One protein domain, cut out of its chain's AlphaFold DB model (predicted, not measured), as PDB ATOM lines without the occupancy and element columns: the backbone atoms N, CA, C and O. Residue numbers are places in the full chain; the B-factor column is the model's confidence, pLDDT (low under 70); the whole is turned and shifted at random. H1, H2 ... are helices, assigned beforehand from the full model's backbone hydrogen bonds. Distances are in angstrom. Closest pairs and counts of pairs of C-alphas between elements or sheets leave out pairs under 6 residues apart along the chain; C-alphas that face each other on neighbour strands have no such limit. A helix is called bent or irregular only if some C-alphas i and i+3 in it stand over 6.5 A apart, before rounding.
ATOM      1  N   GLU A  31      78.558  -8.633  34.712       90.44
ATOM      2  CA  GLU A  31      77.311  -9.389  34.530       90.44
ATOM      3  C   GLU A  31      77.579 -10.877  34.255       90.44
ATOM      4  O   GLU A  31      77.046 -11.728  34.960       90.44
ATOM      5  N   ASP A  32      78.516 -11.196  33.355       88.38
ATOM      6  CA  ASP A  32      78.918 -12.584  33.067       88.38
ATOM      7  C   ASP A  32      79.462 -13.314  34.310       88.38
ATOM      8  O   ASP A  32      79.178 -14.488  34.549       88.38
ATOM      9  N   GLN A  33      80.266 -12.626  35.131       89.00
ATOM     10  CA  GLN A  33      80.796 -13.198  36.372       89.00
ATOM     11  C   GLN A  33      79.683 -13.425  37.396       89.00
ATOM     12  O   GLN A  33      79.675 -14.452  38.074       89.00
ATOM     13  N   PHE A  34      78.749 -12.482  37.500       92.38
ATOM     14  CA  PHE A  34      77.580 -12.599  38.359       92.38
ATOM     15  C   PHE A  34      76.703 -13.787  37.947       92.38
ATOM     16  O   PHE A  34      76.354 -14.603  38.799       92.38
ATOM     17  N   GLU A  35      76.406 -13.932  36.654       92.62
ATOM     18  CA  GLU A  35      75.629 -15.054  36.122       92.62
ATOM     19  C   GLU A  35      76.273 -16.401  36.470       92.62
ATOM     20  O   GLU A  35      75.589 -17.303  36.960       92.62
ATOM     21  N   LEU A  36      77.595 -16.523  36.306       90.88
ATOM     22  CA  LEU A  36      78.323 -17.726  36.707       90.88
ATOM     23  C   LEU A  36      78.188 -18.002  38.209       90.88
ATOM     24  O   LEU A  36      77.903 -19.135  38.590       90.88
ATOM     25  N   ILE A  37      78.369 -16.994  39.068       90.94
ATOM     26  CA  ILE A  37      78.289 -17.151  40.531       90.94
ATOM     27  C   ILE A  37      76.893 -17.616  40.956       90.94
ATOM     28  O   ILE A  37      76.770 -18.606  41.680       90.94
ATOM     29  N   VAL A  38      75.846 -16.941  40.479       92.50
ATOM     30  CA  VAL A  38      74.447 -17.272  40.786       92.50
ATOM     31  C   VAL A  38      74.095 -18.659  40.234       92.50
ATOM     32  O   VAL A  38      73.459 -19.458  40.925       92.50
ATOM     33  N   GLY A  39      74.569 -18.997  39.031       91.38
ATOM     34  CA  GLY A  39      74.414 -20.325  38.436       91.38
ATOM     35  C   GLY A  39      75.087 -21.432  39.254       91.38
ATOM     36  O   GLY A  39      74.466 -22.459  39.536       91.38
ATOM     37  N   TYR A  40      76.328 -21.221  39.702       90.69
ATOM     38  CA  TYR A  40      77.021 -22.160  40.589       90.69
ATOM     39  C   TYR A  40      76.306 -22.310  41.927       90.69
ATOM     40  O   TYR A  40      76.176 -23.431  42.421       90.69
ATOM     41  N   LYS A  41      75.816 -21.208  42.501       91.94
ATOM     42  CA  LYS A  41      75.096 -21.228  43.772       91.94
ATOM     43  C   LYS A  41      73.804 -22.035  43.670       91.94
ATOM     44  O   LYS A  41      73.596 -22.932  44.480       91.94
ATOM     45  N   ALA A  42      73.002 -21.785  42.638       92.00
ATOM     46  CA  ALA A  42      71.764 -22.513  42.373       92.00
ATOM     47  C   ALA A  42      71.990 -24.010  42.082       92.00
ATOM     48  O   ALA A  42      71.127 -24.831  42.381       92.00
ATOM     49  N   ASN A  43      73.138 -24.381  41.508       89.81
ATOM     50  CA  ASN A  43      73.504 -25.785  41.294       89.81
ATOM     51  C   ASN A  43      73.984 -26.459  42.593       89.81
ATOM     52  O   ASN A  43      73.615 -27.592  42.891       89.81
ATOM     53  N   SER A  44      74.795 -25.752  43.383       91.75
ATOM     54  CA  SER A  44      75.319 -26.245  44.662       91.75
ATOM     55  C   SER A  44      74.227 -26.395  45.721       91.75
ATOM     56  O   SER A  44      74.279 -27.326  46.522       91.75
ATOM     57  N   ASP A  45      73.275 -25.467  45.753       92.44
ATOM     58  CA  ASP A  45      72.115 -25.496  46.632       92.44
ATOM     59  C   ASP A  45      70.855 -25.140  45.821       92.44
ATOM     60  O   ASP A  45      70.572 -23.961  45.584       92.44
ATOM     61  N   PRO A  46      70.072 -26.150  45.395       91.44
ATOM     62  CA  PRO A  46      68.869 -25.939  44.593       91.44
ATOM     63  C   PRO A  46      67.806 -25.047  45.244       91.44
ATOM     64  O   PRO A  46      66.958 -24.510  44.526       91.44
ATOM     65  N   ALA A  47      67.832 -24.845  46.569       92.19
ATOM     66  CA  ALA A  47      66.921 -23.909  47.229       92.19
ATOM     67  C   ALA A  47      67.146 -22.467  46.743       92.19
ATOM     68  O   ALA A  47      66.190 -21.706  46.585       92.19
ATOM     69  N   TYR A  48      68.384 -22.112  46.390       92.69
ATOM     70  CA  TYR A  48      68.700 -20.794  45.847       92.69
ATOM     71  C   TYR A  48      68.028 -20.526  44.504       92.69
ATOM     72  O   TYR A  48      67.571 -19.410  44.276       92.69
ATOM     73  N   ALA A  49      67.858 -21.539  43.648       92.00
ATOM     74  CA  ALA A  49      67.102 -21.374  42.405       92.00
ATOM     75  C   ALA A  49      65.658 -20.906  42.679       92.00
ATOM     76  O   ALA A  49      65.124 -20.043  41.974       92.00
ATOM     77  N   PHE A  50      65.040 -21.444  43.736       92.44
ATOM     78  CA  PHE A  50      63.719 -21.018  44.184       92.44
ATOM     79  C   PHE A  50      63.753 -19.590  44.740       92.44
ATOM     80  O   PHE A  50      62.972 -18.756  44.284       92.44
ATOM     81  N   TYR A  51      64.679 -19.274  45.650       94.69
ATOM     82  CA  TYR A  51      64.784 -17.934  46.240       94.69
ATOM     83  C   TYR A  51      65.019 -16.843  45.196       94.69
ATOM     84  O   TYR A  51      64.348 -15.811  45.221       94.69
ATOM     85  N   TYR A  52      65.899 -17.083  44.226       95.19
ATOM     86  CA  TYR A  52      66.140 -16.157  43.126       95.19
ATOM     87  C   TYR A  52      64.902 -15.965  42.245       95.19
ATOM     88  O   TYR A  52      64.557 -14.835  41.900       95.19
ATOM     89  N   THR A  53      64.178 -17.044  41.936       93.75
ATOM     90  CA  THR A  53      62.919 -16.959  41.177       93.75
ATOM     91  C   THR A  53      61.867 -16.141  41.929       93.75
ATOM     92  O   THR A  53      61.175 -15.313  41.333       93.75
ATOM     93  N   VAL A  54      61.759 -16.344  43.243       93.38
ATOM     94  CA  VAL A  54      60.847 -15.591  44.110       93.38
ATOM     95  C   VAL A  54      61.250 -14.115  44.172       93.38
ATOM     96  O   VAL A  54      60.384 -13.258  44.029       93.38
ATOM     97  N   ALA A  55      62.543 -13.800  44.278       94.94
ATOM     98  CA  ALA A  55      63.031 -12.423  44.257       94.94
ATOM     99  C   ALA A  55      62.707 -11.697  42.941       94.94
ATOM    100  O   ALA A  55      62.231 -10.561  42.979       94.94
ATOM    101  N   VAL A  56      62.886 -12.358  41.792       95.69
ATOM    102  CA  VAL A  56      62.492 -11.820  40.476       95.69
ATOM    103  C   VAL A  56      60.988 -11.543  40.439       95.69
ATOM    104  O   VAL A  56      60.575 -10.437  40.098       95.69
ATOM    105  N   ALA A  57      60.160 -12.503  40.856       94.69
ATOM    106  CA  ALA A  57      58.707 -12.334  40.861       94.69
ATOM    107  C   ALA A  57      58.248 -11.206  41.805       94.69
ATOM    108  O   ALA A  57      57.341 -10.439  41.471       94.69
ATOM    109  N   THR A  58      58.876 -11.070  42.975       94.94
ATOM    110  CA  THR A  58      58.591  -9.982  43.917       94.94
ATOM    111  C   THR A  58      58.994  -8.630  43.341       94.94
ATOM    112  O   THR A  58      58.209  -7.684  43.425       94.94
ATOM    113  N   TYR A  59      60.161  -8.537  42.701       96.00
ATOM    114  CA  TYR A  59      60.575  -7.332  41.990       96.00
ATOM    115  C   TYR A  59      59.576  -6.950  40.886       96.00
ATOM    116  O   TYR A  59      59.109  -5.813  40.854       96.00
ATOM    117  N   GLU A  60      59.179  -7.892  40.027       96.19
ATOM    118  CA  GLU A  60      58.200  -7.647  38.959       96.19
ATOM    119  C   GLU A  60      56.841  -7.188  39.513       96.19
ATOM    120  O   GLU A  60      56.202  -6.287  38.961       96.19
ATOM    121  N   ALA A  61      56.396  -7.769  40.631       95.56
ATOM    122  CA  ALA A  61      55.164  -7.367  41.302       95.56
ATOM    123  C   ALA A  61      55.252  -5.938  41.864       95.56
ATOM    124  O   ALA A  61      54.308  -5.155  41.704       95.56
ATOM    125  N   LEU A  62      56.381  -5.575  42.482       95.75
ATOM    126  CA  LEU A  62      56.646  -4.217  42.964       95.75
ATOM    127  C   LEU A  62      56.714  -3.221  41.805       95.75
ATOM    128  O   LEU A  62      56.078  -2.169  41.870       95.75
ATOM    129  N   LEU A  63      57.397  -3.578  40.716       97.06
ATOM    130  CA  LEU A  63      57.492  -2.763  39.509       97.06
ATOM    131  C   LEU A  63      56.112  -2.501  38.907       97.06
ATOM    132  O   LEU A  63      55.774  -1.358  38.605       97.06
ATOM    133  N   LYS A  64      55.272  -3.535  38.800       97.19
ATOM    134  CA  LYS A  64      53.895  -3.397  38.312       97.19
ATOM    135  C   LYS A  64      53.034  -2.523  39.228       97.19
ATOM    136  O   LYS A  64      52.176  -1.793  38.737       97.19
ATOM    137  N   LYS A  65      53.234  -2.609  40.546       96.38
ATOM    138  CA  LYS A  65      52.471  -1.843  41.541       96.38
ATOM    139  C   LYS A  65      52.866  -0.366  41.570       96.38
ATOM    140  O   LYS A  65      51.994   0.485  41.721       96.38
ATOM    141  N   LEU A  66      54.159  -0.073  41.475       96.38
ATOM    142  CA  LEU A  66      54.706   1.273  41.654       96.38
ATOM    143  C   LEU A  66      54.901   2.014  40.325       96.38
ATOM    144  O   LEU A  66      54.934   3.241  40.314       96.38
ATOM    145  N   GLY A  67      55.030   1.288  39.212       94.62
ATOM    146  CA  GLY A  67      55.235   1.855  37.876       94.62
ATOM    147  C   GLY A  67      56.600   2.516  37.670       94.62
ATOM    148  O   GLY A  67      56.802   3.191  36.664       94.62
ATOM    149  N   ASN A  68      57.530   2.349  38.612       95.44
ATOM    150  CA  ASN A  68      58.850   2.970  38.601       95.44
ATOM    151  C   ASN A  68      59.904   1.955  39.081       95.44
ATOM    152  O   ASN A  68      59.747   1.358  40.147       95.44
ATOM    153  N   GLU A  69      60.954   1.762  38.277       95.62
ATOM    154  CA  GLU A  69      62.033   0.794  38.535       95.62
ATOM    155  C   GLU A  69      62.825   1.127  39.805       95.62
ATOM    156  O   GLU A  69      62.986   0.266  40.665       95.62
ATOM    157  N   GLU A  70      63.233   2.382  39.985       94.69
ATOM    158  CA  GLU A  70      63.968   2.825  41.174       94.69
ATOM    159  C   GLU A  70      63.139   2.660  42.455       94.69
ATOM    160  O   GLU A  70      63.644   2.178  43.470       94.69
ATOM    161  N   ALA A  71      61.845   2.983  42.407       95.19
ATOM    162  CA  ALA A  71      60.934   2.798  43.533       95.19
ATOM    163  C   ALA A  71      60.747   1.311  43.879       95.19
ATOM    164  O   ALA A  71      60.697   0.960  45.057       95.19
ATOM    165  N   ALA A  72      60.674   0.432  42.875       96.81
ATOM    166  CA  ALA A  72      60.570  -1.011  43.077       96.81
ATOM    167  C   ALA A  72      61.849  -1.611  43.671       96.81
ATOM    168  O   ALA A  72      61.770  -2.378  44.630       96.81
ATOM    169  N   LEU A  73      63.019  -1.224  43.154       96.12
ATOM    170  CA  LEU A  73      64.318  -1.635  43.690       96.12
ATOM    171  C   LEU A  73      64.521  -1.128  45.122       96.12
ATOM    172  O   LEU A  73      64.952  -1.889  45.985       96.12
ATOM    173  N   THR A  74      64.145   0.124  45.396       95.44
ATOM    174  CA  THR A  74      64.209   0.713  46.739       95.44
ATOM    175  C   THR A  74      63.309  -0.037  47.715       95.44
ATOM    176  O   THR A  74      63.759  -0.400  48.799       95.44
ATOM    177  N   ALA A  75      62.057  -0.303  47.329       94.00
ATOM    178  CA  ALA A  75      61.117  -1.044  48.164       94.00
ATOM    179  C   ALA A  75      61.625  -2.462  48.462       94.00
ATOM    180  O   ALA A  75      61.583  -2.894  49.608       94.00
ATOM    181  N   LEU A  76      62.166  -3.155  47.453       94.38
ATOM    182  CA  LEU A  76      62.753  -4.479  47.635       94.38
ATOM    183  C   LEU A  76      63.972  -4.430  48.566       94.38
ATOM    184  O   LEU A  76      64.070  -5.229  49.487       94.38
ATOM    185  N   TYR A  77      64.886  -3.480  48.363       93.19
ATOM    186  CA  TYR A  77      66.082  -3.317  49.193       93.19
ATOM    187  C   TYR A  77      65.747  -3.048  50.668       93.19
ATOM    188  O   TYR A  77      66.409  -3.580  51.560       93.19
ATOM    189  N   GLN A  78      64.700  -2.261  50.928       90.94
ATOM    190  CA  GLN A  78      64.250  -1.932  52.281       90.94
ATOM    191  C   GLN A  78      63.753  -3.145  53.074       90.94
ATOM    192  O   GLN A  78      63.805  -3.093  54.302       90.94
ATOM    193  N   GLU A  79      63.340  -4.241  52.425       87.56
ATOM    194  CA  GLU A  79      62.963  -5.486  53.113       87.56
ATOM    195  C   GLU A  79      64.107  -6.018  53.990       87.56
ATOM    196  O   GLU A  79      63.868  -6.461  55.106       87.56
ATOM    197  N   ASN A  80      65.367  -5.888  53.556       84.88
ATOM    198  CA  ASN A  80      66.536  -6.320  54.340       84.88
ATOM    199  C   ASN A  80      66.861  -5.385  55.530       84.88
ATOM    200  O   ASN A  80      67.766  -5.648  56.316       84.88
ATOM    201  N   GLN A  81      66.151  -4.263  55.666       84.75
ATOM    202  CA  GLN A  81      66.319  -3.317  56.774       84.75
ATOM    203  C   GLN A  81      65.189  -3.415  57.805       84.75
ATOM    204  O   GLN A  81      65.276  -2.798  58.869       84.75
ATOM    205  N   GLN A  82      64.125  -4.165  57.504       86.75
ATOM    206  CA  GLN A  82      63.001  -4.334  58.416       86.75
ATOM    207  C   GLN A  82      63.332  -5.363  59.508       86.75
ATOM    208  O   GLN A  82      63.918  -6.402  59.209       86.75
ATOM    209  N   PRO A  83      62.912  -5.131  60.768       84.12
ATOM    210  CA  PRO A  83      63.017  -6.138  61.826       84.12
ATOM    211  C   PRO A  83      62.228  -7.422  61.527       84.12
ATOM    212  O   PRO A  83      62.611  -8.490  61.996       84.12
ATOM    213  N   ASP A  84      61.137  -7.304  60.764       87.88
ATOM    214  CA  ASP A  84      60.269  -8.405  60.336       87.88
ATOM    215  C   ASP A  84      59.909  -8.222  58.846       87.88
ATOM    216  O   ASP A  84      58.925  -7.546  58.524       87.88
ATOM    217  N   PRO A  85      60.762  -8.700  57.919       89.19
ATOM    218  CA  PRO A  85      60.555  -8.541  56.481       89.19
ATOM    219  C   PRO A  85      59.312  -9.291  55.998       89.19
ATOM    220  O   PRO A  85      59.060 -10.426  56.406       89.19
ATOM    221  N   ALA A  86      58.584  -8.721  55.036       86.00
ATOM    222  CA  ALA A  86      57.414  -9.368  54.442       86.00
ATOM    223  C   ALA A  86      57.784 -10.671  53.714       86.00
ATOM    224  O   ALA A  86      56.957 -11.576  53.580       86.00
ATOM    225  N   ASN A  87      59.030 -10.768  53.245       87.50
ATOM    226  CA  ASN A  87      59.606 -11.998  52.731       87.50
ATOM    227  C   ASN A  87      61.002 -12.229  53.324       87.50
ATOM    228  O   ASN A  87      62.011 -11.731  52.818       87.50
ATOM    229  N   GLN A  88      61.035 -13.010  54.402       89.31
ATOM    230  CA  GLN A  88      62.261 -13.335  55.122       89.31
ATOM    231  C   GLN A  88      63.278 -14.079  54.246       89.31
ATOM    232  O   GLN A  88      64.474 -13.808  54.346       89.31
ATOM    233  N   ASP A  89      62.814 -14.940  53.335       89.94
ATOM    234  CA  ASP A  89      63.694 -15.696  52.445       89.94
ATOM    235  C   ASP A  89      64.428 -14.775  51.461       89.94
ATOM    236  O   ASP A  89      65.638 -14.896  51.276       89.94
ATOM    237  N   ILE A  90      63.727 -13.805  50.862       91.75
ATOM    238  CA  ILE A  90      64.360 -12.814  49.975       91.75
ATOM    239  C   ILE A  90      65.357 -11.960  50.759       91.75
ATOM    240  O   ILE A  90      66.488 -11.762  50.304       91.75
ATOM    241  N   ALA A  91      64.946 -11.449  51.923       91.88
ATOM    242  CA  ALA A  91      65.780 -10.578  52.740       91.88
ATOM    243  C   ALA A  91      67.096 -11.266  53.136       91.88
ATOM    244  O   ALA A  91      68.172 -10.695  52.950       91.88
ATOM    245  N   GLN A  92      67.026 -12.514  53.604       89.88
ATOM    246  CA  GLN A  92      68.193 -13.241  54.100       89.88
ATOM    247  C   GLN A  92      69.011 -13.895  52.982       89.88
ATOM    248  O   GLN A  92      70.227 -13.707  52.926       89.88
ATOM    249  N   TYR A  93      68.369 -14.645  52.083       93.19
ATOM    250  CA  TYR A  93      69.075 -15.507  51.132       93.19
ATOM    251  C   TYR A  93      69.407 -14.827  49.805       93.19
ATOM    252  O   TYR A  93      70.325 -15.275  49.127       93.19
ATOM    253  N   VAL A  94      68.727 -13.738  49.436       94.88
ATOM    254  CA  VAL A  94      69.028 -13.007  48.192       94.88
ATOM    255  C   VAL A  94      69.679 -11.665  48.494       94.88
ATOM    256  O   VAL A  94      70.826 -11.439  48.112       94.88
ATOM    257  N   LEU A  95      68.994 -10.781  49.221       94.19
ATOM    258  CA  LEU A  95      69.509  -9.438  49.507       94.19
ATOM    259  C   LEU A  95      70.731  -9.488  50.435       94.19
ATOM    260  O   LEU A  95      71.712  -8.787  50.188       94.19
ATOM    261  N   GLY A  96      70.699 -10.335  51.468       92.62
ATOM    262  CA  GLY A  96      71.838 -10.570  52.359       92.62
ATOM    263  C   GLY A  96      73.051 -11.165  51.638       92.62
ATOM    264  O   GLY A  96      74.186 -10.729  51.855       92.62
ATOM    265  N   GLU A  97      72.826 -12.105  50.720       92.25
ATOM    266  CA  GLU A  97      73.898 -12.679  49.905       92.25
ATOM    267  C   GLU A  97      74.496 -11.645  48.949       92.25
ATOM    268  O   GLU A  97      75.715 -11.494  48.887       92.25
ATOM    269  N   PHE A  98      73.662 -10.888  48.240       93.69
ATOM    270  CA  PHE A  98      74.117  -9.861  47.305       93.69
ATOM    271  C   PHE A  98      74.875  -8.739  48.012       93.69
ATOM    272  O   PHE A  98      75.873  -8.246  47.484       93.69
ATOM    273  N   LEU A  99      74.467  -8.387  49.232       90.62
ATOM    274  CA  LEU A  99      75.222  -7.478  50.084       90.62
ATOM    275  C   LEU A  99      76.591  -8.061  50.460       90.62
ATOM    276  O   LEU A  99      77.612  -7.390  50.308       90.62
ATOM    277  N   THR A 100      76.626  -9.321  50.901       88.81
ATOM    278  CA  THR A 100      77.875 -10.021  51.242       88.81
ATOM    279  C   THR A 100      78.817 -10.078  50.040       88.81
ATOM    280  O   THR A 100      80.006  -9.786  50.156       88.81
ATOM    281  N   MET A 101      78.275 -10.386  48.863       88.62
ATOM    282  CA  MET A 101      79.008 -10.428  47.606       88.62
ATOM    283  C   MET A 101      79.552  -9.051  47.211       88.62
ATOM    284  O   MET A 101      80.715  -8.943  46.825       88.62
ATOM    285  N   ASN A 102      78.751  -7.991  47.346       87.19
ATOM    286  CA  ASN A 102      79.201  -6.621  47.099       87.19
ATOM    287  C   ASN A 102      80.416  -6.271  47.976       87.19
ATOM    288  O   ASN A 102      81.426  -5.772  47.475       87.19
ATOM    289  N   ILE A 103      80.352  -6.595  49.270       82.94
ATOM    290  CA  ILE A 103      81.456  -6.345  50.203       82.94
ATOM    291  C   ILE A 103      82.696  -7.154  49.808       82.94
ATOM    292  O   ILE A 103      83.787  -6.591  49.728       82.94
ATOM    293  N   ALA A 104      82.527  -8.442  49.501       82.88
ATOM    294  CA  ALA A 104      83.627  -9.330  49.137       82.88
ATOM    295  C   ALA A 104      84.380  -8.862  47.880       82.88
ATOM    296  O   ALA A 104      85.609  -8.888  47.863       82.88
ATOM    297  N   PHE A 105      83.673  -8.402  46.843       77.69
ATOM    298  CA  PHE A 105      84.306  -8.034  45.571       77.69
ATOM    299  C   PHE A 105      84.746  -6.570  45.471       77.69
ATOM    300  O   PHE A 105      85.720  -6.299  44.772       77.69
ATOM    301  N   GLY A 106      84.090  -5.640  46.167       67.06
ATOM    302  CA  GLY A 106      84.364  -4.205  46.012       67.06
ATOM    303  C   GLY A 106      84.217  -3.355  47.272       67.06
ATOM    304  O   GLY A 106      84.547  -2.175  47.242       67.06
ATOM    305  N   GLY A 107      83.752  -3.912  48.394       59.97
ATOM    306  CA  GLY A 107      83.569  -3.141  49.628       59.97
ATOM    307  C   GLY A 107      84.879  -2.709  50.283       59.97
ATOM    308  O   GLY A 107      84.934  -1.645  50.889       59.97
ATOM    309  N   PHE A 108      85.947  -3.497  50.148       63.75
ATOM    310  CA  PHE A 108      87.232  -3.188  50.783       63.75
ATOM    311  C   PHE A 108      87.942  -1.974  50.160       63.75
ATOM    312  O   PHE A 108      88.561  -1.204  50.901       63.75
TER     313      PHE A 108
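AT A GLANCE: This is residues 31 to 108 of the 140 residues of an uncharacterized protein of Thiohalocapsa sp. PB-PSB1 (UniProt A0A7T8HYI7). A long helix, H2, makes a base, with H1 turning off at a corner at its first end and H3 folding back across its last part. H4 starts beside H2, nearly at right angles to it, and runs away from it, leaving H1 and H3 on separate sides of the domain. The printed part has 78 residues with four named helices, in the order H1, H2, H3, H4, and no named strand; the class is all helix. The whole is compact, with a radius of gyration of the C-alphas of 13.0 A, and its C-alphas span 32 by 29 by 26 A along the three main axes.

HOW THE PARTS SIT: H1, residues 31 to 44, and H2, residues 46 to 66, touch only at the corner by their tight link, with residues 41 to 43 of H1 and 48 to 49 of H2. Their closest C-alphas are those of Ala 42 and Ala 49, 4.8 A apart, and they run opposite ways at a steep tilt of 51 degrees. H2 is the hub, touching three other helices. H3, residues 69 to 79, touches H2 at residues 58 to 66 of H2 alone; their closest C-alphas, those of Leu 63 and Ala 72, are 5.0 A apart. H2 and H3 run opposite ways at a steep tilt of 53 degrees. H4, residues 88 to 107, touches H2 with residues 89 to 94 alone, at residues 48 to 55 of H2. Their closest C-alphas are those of Ala 55 and Ile 90, 5.9 A apart, and their lines are about perpendicular, at 83 degrees. H3 and H4 are close but not clearly touching, with the C-alphas of Glu 79 and Ala 91 closest at 5.8 A; their lines are about perpendicular, at 75 degrees. H1 is apart from H3 and from H4. Every O i to N i+4 pair is within hydrogen-bond range in H1, against 16 of 17 in H2, 6 of 7 in H3 and 13 of 16 in H4.

IN THESE COORDINATES: H1 begins at C-alpha 31, at (77.311, -9.389, 34.530), and measures 19.8 A from first to last C-alpha. H2 begins at C-alpha 46, at (68.869, -25.939, 44.593), and is the longest helix by residues, with 21 residues and 30.8 A. H3 has 11 residues and measures 15.9 A. H4 measures 24.3 A and ends at C-alpha 107, at (83.569, -3.141, 49.628). It is neither bent nor irregular, but only just: C-alphas 104 and 107 are 6.2 A apart.

THE WHOLE: The two C-alphas farthest apart are those of Lys 65 and Phe 108, at 36.0 A. The printed part has no cut. The links from H1 to H2 and from H2 to H3 are tight, and the link from H3 to H4, with 8 residues between them, is short. The mean pLDDT of the printed part is 90.7, and residues 106 to 108 are under 70.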